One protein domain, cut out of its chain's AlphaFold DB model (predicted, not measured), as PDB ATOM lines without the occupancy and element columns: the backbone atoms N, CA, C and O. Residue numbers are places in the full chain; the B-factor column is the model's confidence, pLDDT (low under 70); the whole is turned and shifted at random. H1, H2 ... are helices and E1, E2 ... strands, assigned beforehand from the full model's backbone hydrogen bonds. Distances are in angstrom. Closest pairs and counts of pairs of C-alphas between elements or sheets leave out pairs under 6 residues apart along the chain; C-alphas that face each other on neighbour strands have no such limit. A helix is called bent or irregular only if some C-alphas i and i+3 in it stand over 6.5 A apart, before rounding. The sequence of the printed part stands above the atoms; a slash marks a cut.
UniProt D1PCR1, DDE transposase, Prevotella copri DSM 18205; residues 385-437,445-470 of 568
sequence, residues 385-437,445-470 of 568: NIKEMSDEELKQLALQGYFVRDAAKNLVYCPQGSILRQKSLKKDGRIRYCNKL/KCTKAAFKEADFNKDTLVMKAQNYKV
ATOM      1  N   ASN A 385      18.936 -25.588   2.446       59.25
ATOM      2  CA  ASN A 385      18.917 -26.821   1.648       59.25
ATOM      3  C   ASN A 385      20.317 -27.203   1.116       59.25
ATOM      4  O   ASN A 385      20.628 -28.371   0.976       59.25
ATOM      5  N   ILE A 386      21.205 -26.219   0.913       61.28
ATOM      6  CA  ILE A 386      22.602 -26.392   0.467       61.28
ATOM      7  C   ILE A 386      23.460 -27.213   1.446       61.28
ATOM      8  O   ILE A 386      24.416 -27.850   1.023       61.28
ATOM      9  N   LYS A 387      23.137 -27.229   2.746       61.59
ATOM     10  CA  LYS A 387      23.849 -28.066   3.730       61.59
ATOM     11  C   LYS A 387      23.497 -29.552   3.621       61.59
ATOM     12  O   LYS A 387      24.245 -30.369   4.138       61.59
ATOM     13  N   GLU A 388      22.364 -29.867   3.001       64.44
ATOM     14  CA  GLU A 388      21.844 -31.228   2.830       64.44
ATOM     15  C   GLU A 388      22.106 -31.769   1.411       64.44
ATOM     16  O   GLU A 388      21.846 -32.938   1.148       64.44
ATOM     17  N   MET A 389      22.635 -30.933   0.505       71.69
ATOM     18  CA  MET A 389      23.003 -31.325  -0.859       71.69
ATOM     19  C   MET A 389      24.244 -32.223  -0.864       71.69
ATOM     20  O   MET A 389      25.212 -31.985  -0.138       71.69
ATOM     21  N   SER A 390      24.228 -33.227  -1.735       78.38
ATOM     22  CA  SER A 390      25.363 -34.110  -2.016       78.38
ATOM     23  C   SER A 390      26.516 -33.379  -2.721       78.38
ATOM     24  O   SER A 390      26.330 -32.335  -3.356       78.38
ATOM     25  N   ASP A 391      27.725 -33.948  -2.658       77.12
ATOM     26  CA  ASP A 391      28.923 -33.398  -3.316       77.12
ATOM     27  C   ASP A 391      28.705 -33.184  -4.823       77.12
ATOM     28  O   ASP A 391      29.199 -32.213  -5.404       77.12
ATOM     29  N   GLU A 392      27.970 -34.083  -5.472       80.94
ATOM     30  CA  GLU A 392      27.645 -34.026  -6.894       80.94
ATOM     31  C   GLU A 392      26.732 -32.840  -7.206       80.94
ATOM     32  O   GLU A 392      27.000 -32.090  -8.146       80.94
ATOM     33  N   GLU A 393      25.709 -32.604  -6.389       82.00
ATOM     34  CA  GLU A 393      24.788 -31.478  -6.560       82.00
ATOM     35  C   GLU A 393      25.488 -30.130  -6.324       82.00
ATOM     36  O   GLU A 393      25.266 -29.172  -7.073       82.00
ATOM     37  N   LEU A 394      26.398 -30.054  -5.344       81.88
ATOM     38  CA  LEU A 394      27.213 -28.858  -5.094       81.88
ATOM     39  C   LEU A 394      28.155 -28.551  -6.268       81.88
ATOM     40  O   LEU A 394      28.322 -27.383  -6.638       81.88
ATOM     41  N   LYS A 395      28.744 -29.581  -6.893       82.62
ATOM     42  CA  LYS A 395      29.562 -29.424  -8.109       82.62
ATOM     43  C   LYS A 395      28.722 -28.933  -9.287       82.62
ATOM     44  O   LYS A 395      29.169 -28.030  -9.991       82.62
ATOM     45  N   GLN A 396      27.522 -29.481  -9.491       83.50
ATOM     46  CA  GLN A 396      26.628 -29.040 -10.569       83.50
ATOM     47  C   GLN A 396      26.221 -27.575 -10.397       83.50
ATOM     48  O   GLN A 396      26.274 -26.803 -11.355       83.50
ATOM     49  N   LEU A 397      25.911 -27.156  -9.168       82.75
ATOM     50  CA  LEU A 397      25.630 -25.753  -8.868       82.75
ATOM     51  C   LEU A 397      26.847 -24.856  -9.139       82.75
ATOM     52  O   LEU A 397      26.701 -23.741  -9.637       82.75
ATOM     53  N   ALA A 398      28.060 -25.336  -8.856       84.50
ATOM     54  CA  ALA A 398      29.266 -24.585  -9.175       84.50
ATOM     55  C   ALA A 398      29.431 -24.398 -10.693       84.50
ATOM     56  O   ALA A 398      29.663 -23.273 -11.140       84.50
ATOM     57  N   LEU A 399      29.223 -25.454 -11.493       83.81
ATOM     58  CA  LEU A 399      29.327 -25.423 -12.962       83.81
ATOM     59  C   LEU A 399      28.420 -24.370 -13.624       83.81
ATOM     60  O   LEU A 399      28.763 -23.856 -14.688       83.81
ATOM     61  N   GLN A 400      27.332 -23.965 -12.964       80.62
ATOM     62  CA  GLN A 400      26.441 -22.878 -13.399       80.62
ATOM     63  C   GLN A 400      27.044 -21.463 -13.242       80.62
ATOM     64  O   GLN A 400      26.364 -20.466 -13.479       80.62
ATOM     65  N   GLY A 401      28.313 -21.344 -12.837       81.81
ATOM     66  CA  GLY A 401      29.019 -20.065 -12.698       81.81
ATOM     67  C   GLY A 401      29.140 -19.541 -11.270       81.81
ATOM     68  O   GLY A 401      29.435 -18.357 -11.064       81.81
ATOM     69  N   TYR A 402      28.971 -20.412 -10.276       85.06
ATOM     70  CA  TYR A 402      29.045 -20.059  -8.862       85.06
ATOM     71  C   TYR A 402      30.258 -20.683  -8.166       85.06
ATOM     72  O   TYR A 402      30.733 -21.762  -8.505       85.06
ATOM     73  N   PHE A 403      30.761 -19.993  -7.148       86.25
ATOM     74  CA  PHE A 403      31.574 -20.600  -6.106       86.25
ATOM     75  C   PHE A 403      30.644 -21.117  -5.018       86.25
ATOM     76  O   PHE A 403      29.894 -20.331  -4.434       86.25
ATOM     77  N   VAL A 404      30.714 -22.415  -4.739       86.44
ATOM     78  CA  VAL A 404      29.836 -23.089  -3.777       86.44
ATOM     79  C   VAL A 404      30.686 -23.634  -2.639       86.44
ATOM     80  O   VAL A 404      31.590 -24.431  -2.869       86.44
ATOM     81  N   ARG A 405      30.440 -23.166  -1.417       84.94
ATOM     82  CA  ARG A 405      31.158 -23.545  -0.201       84.94
ATOM     83  C   ARG A 405      30.423 -24.666   0.513       84.94
ATOM     84  O   ARG A 405      29.306 -24.472   0.985       84.94
ATOM     85  N   ASP A 406      31.110 -25.782   0.682       84.38
ATOM     86  CA  ASP A 406      30.740 -26.801   1.649       84.38
ATOM     87  C   ASP A 406      31.316 -26.397   3.013       84.38
ATOM     88  O   ASP A 406      32.533 -26.374   3.238       84.38
ATOM     89  N   ALA A 407      30.425 -26.008   3.924       78.69
ATOM     90  CA  ALA A 407      30.799 -25.586   5.266       78.69
ATOM     91  C   ALA A 407      31.218 -26.756   6.168       78.69
ATOM     92  O   ALA A 407      32.011 -26.522   7.079       78.69
ATOM     93  N   ALA A 408      30.720 -27.974   5.922       77.81
ATOM     94  CA  ALA A 408      31.030 -29.153   6.725       77.81
ATOM     95  C   ALA A 408      32.447 -29.655   6.424       77.81
ATOM     96  O   ALA A 408      33.250 -29.823   7.338       77.81
ATOM     97  N   LYS A 409      32.791 -29.788   5.138       75.50
ATOM     98  CA  LYS A 409      34.136 -30.209   4.700       75.50
ATOM     99  C   LYS A 409      35.129 -29.056   4.558       75.50
ATOM    100  O   LYS A 409      36.298 -29.273   4.239       75.50
ATOM    101  N   ASN A 410      34.675 -27.820   4.778       82.31
ATOM    102  CA  ASN A 410      35.481 -26.606   4.695       82.31
ATOM    103  C   ASN A 410      36.243 -26.499   3.355       82.31
ATOM    104  O   ASN A 410      37.464 -26.300   3.302       82.31
ATOM    105  N   LEU A 411      35.495 -26.636   2.261       85.81
ATOM    106  CA  LEU A 411      35.988 -26.567   0.886       85.81
ATOM    107  C   LEU A 411      35.054 -25.729   0.013       85.81
ATOM    108  O   LEU A 411      33.909 -25.463   0.372       85.81
ATOM    109  N   VAL A 412      35.556 -25.284  -1.133       88.25
ATOM    110  CA  VAL A 412      34.774 -24.540  -2.121       88.25
ATOM    111  C   VAL A 412      34.945 -25.177  -3.491       88.25
ATOM    112  O   VAL A 412      36.069 -25.376  -3.951       88.25
ATOM    113  N   TYR A 413      33.837 -25.433  -4.175       88.44
ATOM    114  CA  TYR A 413      33.821 -25.807  -5.580       88.44
ATOM    115  C   TYR A 413      33.879 -24.554  -6.449       88.44
ATOM    116  O   TYR A 413      33.142 -23.585  -6.258       88.44
ATOM    117  N   CYS A 414      34.811 -24.561  -7.393       86.81
ATOM    118  CA  CYS A 414      34.958 -23.529  -8.407       86.81
ATOM    119  C   CYS A 414      33.978 -23.753  -9.571       86.81
ATOM    120  O   CYS A 414      33.679 -24.908  -9.867       86.81
ATOM    121  N   PRO A 415      33.619 -22.703 -10.338       83.19
ATOM    122  CA  PRO A 415      32.871 -22.845 -11.586       83.19
ATOM    123  C   PRO A 415      33.394 -23.854 -12.615       83.19
ATOM    124  O   PRO A 415      32.627 -24.360 -13.411       83.19
ATOM    125  N   GLN A 416      34.686 -24.187 -12.587       80.44
ATOM    126  CA  GLN A 416      35.283 -25.215 -13.454       80.44
ATOM    127  C   GLN A 416      35.273 -26.625 -12.812       80.44
ATOM    128  O   GLN A 416      35.973 -27.522 -13.268       80.44
ATOM    129  N   GLY A 417      34.607 -26.808 -11.672       79.44
ATOM    130  CA  GLY A 417      34.568 -28.067 -10.918       79.44
ATOM    131  C   GLY A 417      35.791 -28.359 -10.033       79.44
ATOM    132  O   GLY A 417      35.793 -29.340  -9.295       79.44
ATOM    133  N   SER A 418      36.839 -27.526 -10.050       83.38
ATOM    134  CA  SER A 418      38.015 -27.725  -9.185       83.38
ATOM    135  C   SER A 418      37.725 -27.416  -7.710       83.38
ATOM    136  O   SER A 418      37.023 -26.452  -7.403       83.38
ATOM    137  N   ILE A 419      38.356 -28.166  -6.804       87.31
ATOM    138  CA  ILE A 419      38.257 -27.964  -5.352       87.31
ATOM    139  C   ILE A 419      39.247 -26.881  -4.894       87.31
ATOM    140  O   ILE A 419      40.418 -26.867  -5.281       87.31
ATOM    141  N   LEU A 420      38.774 -25.974  -4.045       87.75
ATOM    142  CA  LEU A 420      39.541 -24.937  -3.361       87.75
ATOM    143  C   LEU A 420      39.500 -25.234  -1.857       87.75
ATOM    144  O   LEU A 420      38.424 -25.223  -1.260       87.75
ATOM    145  N   ARG A 421      40.650 -25.467  -1.217       87.12
ATOM    146  CA  ARG A 421      40.707 -25.645   0.247       87.12
ATOM    147  C   ARG A 421      41.003 -24.324   0.948       87.12
ATOM    148  O   ARG A 421      41.515 -23.374   0.341       87.12
ATOM    149  N   GLN A 422      40.705 -24.271   2.244       86.88
ATOM    150  CA  GLN A 422      41.034 -23.122   3.082       86.88
ATOM    151  C   GLN A 422      42.545 -22.839   3.057       86.88
ATOM    152  O   GLN A 422      43.380 -23.729   3.220       86.88
ATOM    153  N   LYS A 423      42.891 -21.563   2.885       84.00
ATOM    154  CA  LYS A 423      44.259 -21.032   2.926       84.00
ATOM    155  C   LYS A 423      44.529 -20.257   4.210       84.00
ATOM    156  O   LYS A 423      45.575 -20.426   4.823       84.00
ATOM    157  N   SER A 424      43.619 -19.356   4.580       82.44
ATOM    158  CA  SER A 424      43.813 -18.437   5.706       82.44
ATOM    159  C   SER A 424      42.490 -17.861   6.206       82.44
ATOM    160  O   SER A 424      41.528 -17.757   5.445       82.44
ATOM    161  N   LEU A 425      42.471 -17.423   7.462       83.62
ATOM    162  CA  LEU A 425      41.428 -16.563   8.019       83.62
ATOM    163  C   LEU A 425      41.898 -15.106   7.949       83.62
ATOM    164  O   LEU A 425      43.049 -14.813   8.273       83.62
ATOM    165  N   LYS A 426      41.038 -14.197   7.492       79.94
ATOM    166  CA  LYS A 426      41.299 -12.753   7.525       79.94
ATOM    167  C   LYS A 426      40.937 -12.169   8.888       79.94
ATOM    168  O   LYS A 426      40.117 -12.739   9.602       79.94
ATOM    169  N   LYS A 427      41.481 -10.983   9.188       71.06
ATOM    170  CA  LYS A 427      41.143 -10.206  10.393       71.06
ATOM    171  C   LYS A 427      39.631  -9.977  10.532       71.06
ATOM    172  O   LYS A 427      39.096 -10.157  11.612       71.06
ATOM    173  N   ASP A 428      38.938  -9.729   9.420       73.88
ATOM    174  CA  ASP A 428      37.478  -9.525   9.387       73.88
ATOM    175  C   ASP A 428      36.653 -10.818   9.599       73.88
ATOM    176  O   ASP A 428      35.453 -10.837   9.341       73.88
ATOM    177  N   GLY A 429      37.282 -11.948   9.944       74.25
ATOM    178  CA  GLY A 429      36.615 -13.244  10.130       74.25
ATOM    179  C   GLY A 429      36.271 -13.998   8.837       74.25
ATOM    180  O   GLY A 429      35.700 -15.089   8.892       74.25
ATOM    181  N   ARG A 430      36.634 -13.451   7.670       83.06
ATOM    182  CA  ARG A 430      36.438 -14.089   6.355       83.06
ATOM    183  C   ARG A 430      37.413 -15.239   6.132       83.06
ATOM    184  O   ARG A 430      38.599 -15.119   6.438       83.06
ATOM    185  N   ILE A 431      36.933 -16.324   5.538       86.31
ATOM    186  CA  ILE A 431      37.729 -17.499   5.190       86.31
ATOM    187  C   ILE A 431      38.136 -17.410   3.724       86.31
ATOM    188  O   ILE A 431      37.290 -17.317   2.835       86.31
ATOM    189  N   ARG A 432      39.444 -17.447   3.471       87.94
ATOM    190  CA  ARG A 432      40.009 -17.462   2.123       87.94
ATOM    191  C   ARG A 432      40.239 -18.891   1.662       87.94
ATOM    192  O   ARG A 432      40.996 -19.617   2.307       87.94
ATOM    193  N   TYR A 433      39.684 -19.240   0.510       88.75
ATOM    194  CA  TYR A 433      39.905 -20.508  -0.186       88.75
ATOM    195  C   TYR A 433      40.754 -20.280  -1.432       88.75
ATOM    196  O   TYR A 433      40.580 -19.273  -2.124       88.75
ATOM    197  N   CYS A 434      41.689 -21.186  -1.724       85.94
ATOM    198  CA  CYS A 434      42.522 -21.068  -2.920       85.94
ATOM    199  C   CYS A 434      42.955 -22.418  -3.488       85.94
ATOM    200  O   CYS A 434      43.092 -23.393  -2.755       85.94
ATOM    201  N   ASN A 435      43.262 -22.429  -4.784       84.69
ATOM    202  CA  ASN A 435      43.951 -23.523  -5.461       84.69
ATOM    203  C   ASN A 435      44.819 -22.916  -6.569       84.69
ATOM    204  O   ASN A 435      44.316 -22.328  -7.531       84.69
ATOM    205  N   LYS A 436      46.141 -23.022  -6.409       79.06
ATOM    206  CA  LYS A 436      47.106 -22.415  -7.336       79.06
ATOM    207  C   LYS A 436      47.225 -23.194  -8.647       79.06
ATOM    208  O   LYS A 436      47.506 -22.584  -9.677       79.06
ATOM    209  N   LEU A 437      47.033 -24.514  -8.628       77.31
ATOM    210  CA  LEU A 437      47.161 -25.358  -9.819       77.31
ATOM    211  C   LEU A 437      45.919 -25.295 -10.706       77.31
ATOM    212  O   LEU A 437      46.059 -25.270 -11.929       77.31
ATOM    213  N   LYS A 445      38.666 -16.510 -16.372       70.25
ATOM    214  CA  LYS A 445      39.202 -15.518 -15.419       70.25
ATOM    215  C   LYS A 445      38.245 -15.236 -14.254       70.25
ATOM    216  O   LYS A 445      37.964 -14.080 -13.966       70.25
ATOM    217  N   CYS A 446      37.746 -16.270 -13.571       73.31
ATOM    218  CA  CYS A 446      36.689 -16.170 -12.542       73.31
ATOM    219  C   CYS A 446      36.970 -15.175 -11.395       73.31
ATOM    220  O   CYS A 446      36.035 -14.756 -10.711       73.31
ATOM    221  N   THR A 447      38.239 -14.827 -11.158       72.44
ATOM    222  CA  THR A 447      38.714 -13.944 -10.083       72.44
ATOM    223  C   THR A 447      39.726 -12.933 -10.621       72.44
ATOM    224  O   THR A 447      40.429 -13.224 -11.584       72.44
ATOM    225  N   LYS A 448      39.868 -11.771  -9.965       71.25
ATOM    226  CA  LYS A 448      40.868 -10.745 -10.337       71.25
ATOM    227  C   LYS A 448      42.324 -11.183 -10.114       71.25
ATOM    228  O   LYS A 448      43.221 -10.674 -10.775       71.25
ATOM    229  N   ALA A 449      42.567 -12.086  -9.163       70.44
ATOM    230  CA  ALA A 449      43.902 -12.595  -8.856       70.44
ATOM    231  C   ALA A 449      44.410 -13.570  -9.935       70.44
ATOM    232  O   ALA A 449      43.619 -14.214 -10.621       70.44
ATOM    233  N   ALA A 450      45.738 -13.724 -10.037       69.06
ATOM    234  CA  ALA A 450      46.398 -14.630 -10.991       69.06
ATOM    235  C   ALA A 450      46.023 -16.115 -10.808       69.06
ATOM    236  O   ALA A 450      46.246 -16.942 -11.688       69.06
ATOM    237  N   PHE A 451      45.462 -16.459  -9.651       76.00
ATOM    238  CA  PHE A 451      44.885 -17.758  -9.345       76.00
ATOM    239  C   PHE A 451      43.577 -17.563  -8.567       76.00
ATOM    240  O   PHE A 451      43.356 -16.514  -7.965       76.00
ATOM    241  N   LYS A 452      42.715 -18.583  -8.579       77.38
ATOM    242  CA  LYS A 452      41.385 -18.588  -7.969       77.38
ATOM    243  C   LYS A 452      41.537 -18.424  -6.463       77.38
ATOM    244  O   LYS A 452      42.039 -19.317  -5.776       77.38
ATOM    245  N   GLU A 453      41.091 -17.274  -5.974       83.25
ATOM    246  CA  GLU A 453      40.898 -16.980  -4.560       83.25
ATOM    247  C   GLU A 453      39.442 -16.566  -4.342       83.25
ATOM    248  O   GLU A 453      38.943 -15.663  -5.015       83.25
ATOM    249  N   ALA A 454      38.771 -17.221  -3.400       83.88
ATOM    250  CA  ALA A 454      37.407 -16.894  -3.012       83.88
ATOM    251  C   ALA A 454      37.367 -16.628  -1.506       83.88
ATOM    252  O   ALA A 454      37.783 -17.468  -0.707       83.88
ATOM    253  N   ASP A 455      36.896 -15.441  -1.131       86.00
ATOM    254  CA  ASP A 455      36.750 -15.033   0.261       86.00
ATOM    255  C   ASP A 455      35.278 -15.180   0.658       86.00
ATOM    256  O   ASP A 455      34.422 -14.472   0.133       86.00
ATOM    257  N   PHE A 456      34.991 -16.085   1.588       83.81
ATOM    258  CA  PHE A 456      33.646 -16.302   2.114       83.81
ATOM    259  C   PHE A 456      33.537 -15.768   3.540       83.81
ATOM    260  O   PHE A 456      34.443 -15.939   4.357       83.81
ATOM    261  N   ASN A 457      32.403 -15.158   3.869       81.06
ATOM    262  CA  ASN A 457      32.030 -14.954   5.268       81.06
ATOM    263  C   ASN A 457      31.598 -16.303   5.863       81.06
ATOM    264  O   ASN A 457      31.239 -17.213   5.113       81.06
ATOM    265  N   LYS A 458      31.572 -16.432   7.198       69.00
ATOM    266  CA  LYS A 458      31.057 -17.646   7.871       69.00
ATOM    267  C   LYS A 458      29.676 -18.061   7.345       69.00
ATOM    268  O   LYS A 458      29.435 -19.252   7.176       69.00
ATOM    269  N   ASP A 459      28.872 -17.064   6.995       70.75
ATOM    270  CA  ASP A 459      27.460 -17.162   6.636       70.75
ATOM    271  C   ASP A 459      27.187 -17.371   5.138       70.75
ATOM    272  O   ASP A 459      26.092 -17.772   4.752       70.75
ATOM    273  N   THR A 460      28.160 -17.093   4.268       77.19
ATOM    274  CA  THR A 460      27.970 -17.180   2.814       77.19
ATOM    275  C   THR A 460      28.314 -18.588   2.332       77.19
ATOM    276  O   THR A 460      29.423 -19.064   2.586       77.19
ATOM    277  N   LEU A 461      27.383 -19.235   1.621       80.88
ATOM    278  CA  LEU A 461      27.596 -20.550   1.000       80.88
ATOM    279  C   LEU A 461      27.742 -20.484  -0.524       80.88
ATOM    280  O   LEU A 461      28.424 -21.321  -1.099       80.88
ATOM    281  N   VAL A 462      27.163 -19.483  -1.191       82.88
ATOM    282  CA  VAL A 462      27.219 -19.347  -2.656       82.88
ATOM    283  C   VAL A 462      27.629 -17.929  -3.033       82.88
ATOM    284  O   VAL A 462      27.143 -16.960  -2.452       82.88
ATOM    285  N   MET A 463      28.527 -17.800  -4.006       82.06
ATOM    286  CA  MET A 463      28.996 -16.517  -4.530       82.06
ATOM    287  C   MET A 463      29.112 -16.578  -6.056       82.06
ATOM    288  O   MET A 463      29.756 -17.477  -6.590       82.06
ATOM    289  N   LYS A 464      28.530 -15.613  -6.776       80.81
ATOM    290  CA  LYS A 464      28.630 -15.533  -8.246       80.81
ATOM    291  C   LYS A 464      30.067 -15.227  -8.679       80.81
ATOM    292  O   LYS A 464      30.717 -14.346  -8.109       80.81
ATOM    293  N   ALA A 465      30.573 -15.935  -9.688       78.44
ATOM    294  CA  ALA A 465      31.884 -15.645 -10.260       78.44
ATOM    295  C   ALA A 465      31.820 -14.397 -11.158       78.44
ATOM    296  O   ALA A 465      30.949 -14.284 -12.011       78.44
ATOM    297  N   GLN A 466      32.757 -13.458 -10.985       68.88
ATOM    298  CA  GLN A 466      32.670 -12.128 -11.614       68.88
ATOM    299  C   GLN A 466      32.828 -12.144 -13.145       68.88
ATOM    300  O   GLN A 466      32.283 -11.278 -13.812       68.88
ATOM    301  N   ASN A 467      33.573 -13.107 -13.696       66.75
ATOM    302  CA  ASN A 467      34.008 -13.135 -15.102       66.75
ATOM    303  C   ASN A 467      33.955 -14.559 -15.698       66.75
ATOM    304  O   ASN A 467      34.794 -14.936 -16.523       66.75
ATOM    305  N   TYR A 468      33.036 -15.402 -15.222       65.81
ATOM    306  CA  TYR A 468      32.853 -16.742 -15.778       65.81
ATOM    307  C   TYR A 468      31.934 -16.662 -17.000       65.81
ATOM    308  O   TYR A 468      30.775 -16.287 -16.870       65.81
ATOM    309  N   LYS A 469      32.474 -16.970 -18.183       59.47
ATOM    310  CA  LYS A 469      31.686 -17.159 -19.407       59.47
ATOM    311  C   LYS A 469      31.239 -18.617 -19.442       59.47
ATOM    312  O   LYS A 469      32.108 -19.487 -19.479       59.47
ATOM    313  N   VAL A 470      29.938 -18.860 -19.369       56.31
ATOM    314  CA  VAL A 470      29.345 -20.191 -19.550       56.31
ATOM    315  C   VAL A 470      29.084 -20.393 -21.036       56.31
ATOM    316  O   VAL A 470      28.687 -19.446 -21.717       56.31
TER     317      VAL A 470
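Overview. This is residues 385 to 437 and 445 to 470 of the 568 residues of the protein "DDE transposase" of Prevotella copri DSM 18205 (UniProt D1PCR1). Picture one antiparallel sheet of six strands curled like part of a barrel, folded back on itself so that E5 and E4 face E2, E1 and E6, with the long strand E3 as the hinge. The single helix H1 packs on the sheet at E1 and E2, and the edge strands E5 and E6 are only just apart, their closest C-alphas 8.1 A from each other, which leaves the curled sheet unclosed. The 79 printed residues hold, in order, H1, E1, E2, E3, E4, E5 and E6, and the sheet's order is E5, E4, E3, E2, E1, E6. The class is mixed, helices and strands, with under half of the residues in named elements. The whole is compact, with a radius of gyration of the C-alphas of 11.6 A and spans of 31 by 27 by 20 A.

Along the chain. Find C-alpha 391 at (28.923, -33.398, -3.316); from there H1 runs to residue 399, over 12.5 A. E1 takes residues 402 to 406, 12.6 A long, and E2 residues 411 to 413, 6.9 A long. E3, residues 419 to 425, is the longest strand; it starts at C-alpha 419 (38.257, -27.964, -5.352) and covers 17.9 A. E4 is residues 431 to 435, 13.7 A, and E5 residues 452 to 456, 12.9 A. E6, residues 462 to 464, is 6.9 A long and ends at C-alpha 464 (28.630, -15.533, -8.246).

Arrangement. Begin with the sheet, a folded sheet, bent back into two leaves that face each other; it is strongly twisted. E1 to E4 form a meander, each strand the antiparallel neighbour of the one before, with hairpins E1 and E2, E2 and E3, E3 and E4. Look for N 406 and O 411 at 2.8 A between E1 and E2, N 420 and O 412 at 2.8 A between E3 and E2, and N 423 and O 432 at 2.8 A between E3 and E4. E5 pairs with E4 through N 431 and O 456, 2.8 A, and E6 with E1 through N 403 and O 463, 2.8 A. The edge strands E5 and E6 are only just apart, their closest C-alphas 8.1 A from each other. H1 is on the sheet at a height of 8.3 A and runs along the strands, at 13 degrees to E2 on the local plane. Its closest C-alphas to E1 are those of Ala 398 and Val 404, 5.6 A. In H1 every O i to N i+4 pair is within hydrogen-bond range.

Size, cuts and confidence. The C-alphas farthest apart are those of Lys 427 and Val 470, 33.7 A. Residues 438 to 444 are not printed, and C-alphas 437 and 445 stand 13.8 A apart across that cut, in the link from E4 to E5. The links that are printed whole are tight. The mean pLDDT of the printed part is 78.8, and it is under 70 at residues 385 to 388, 450, 458 and 466 to 470 of this model.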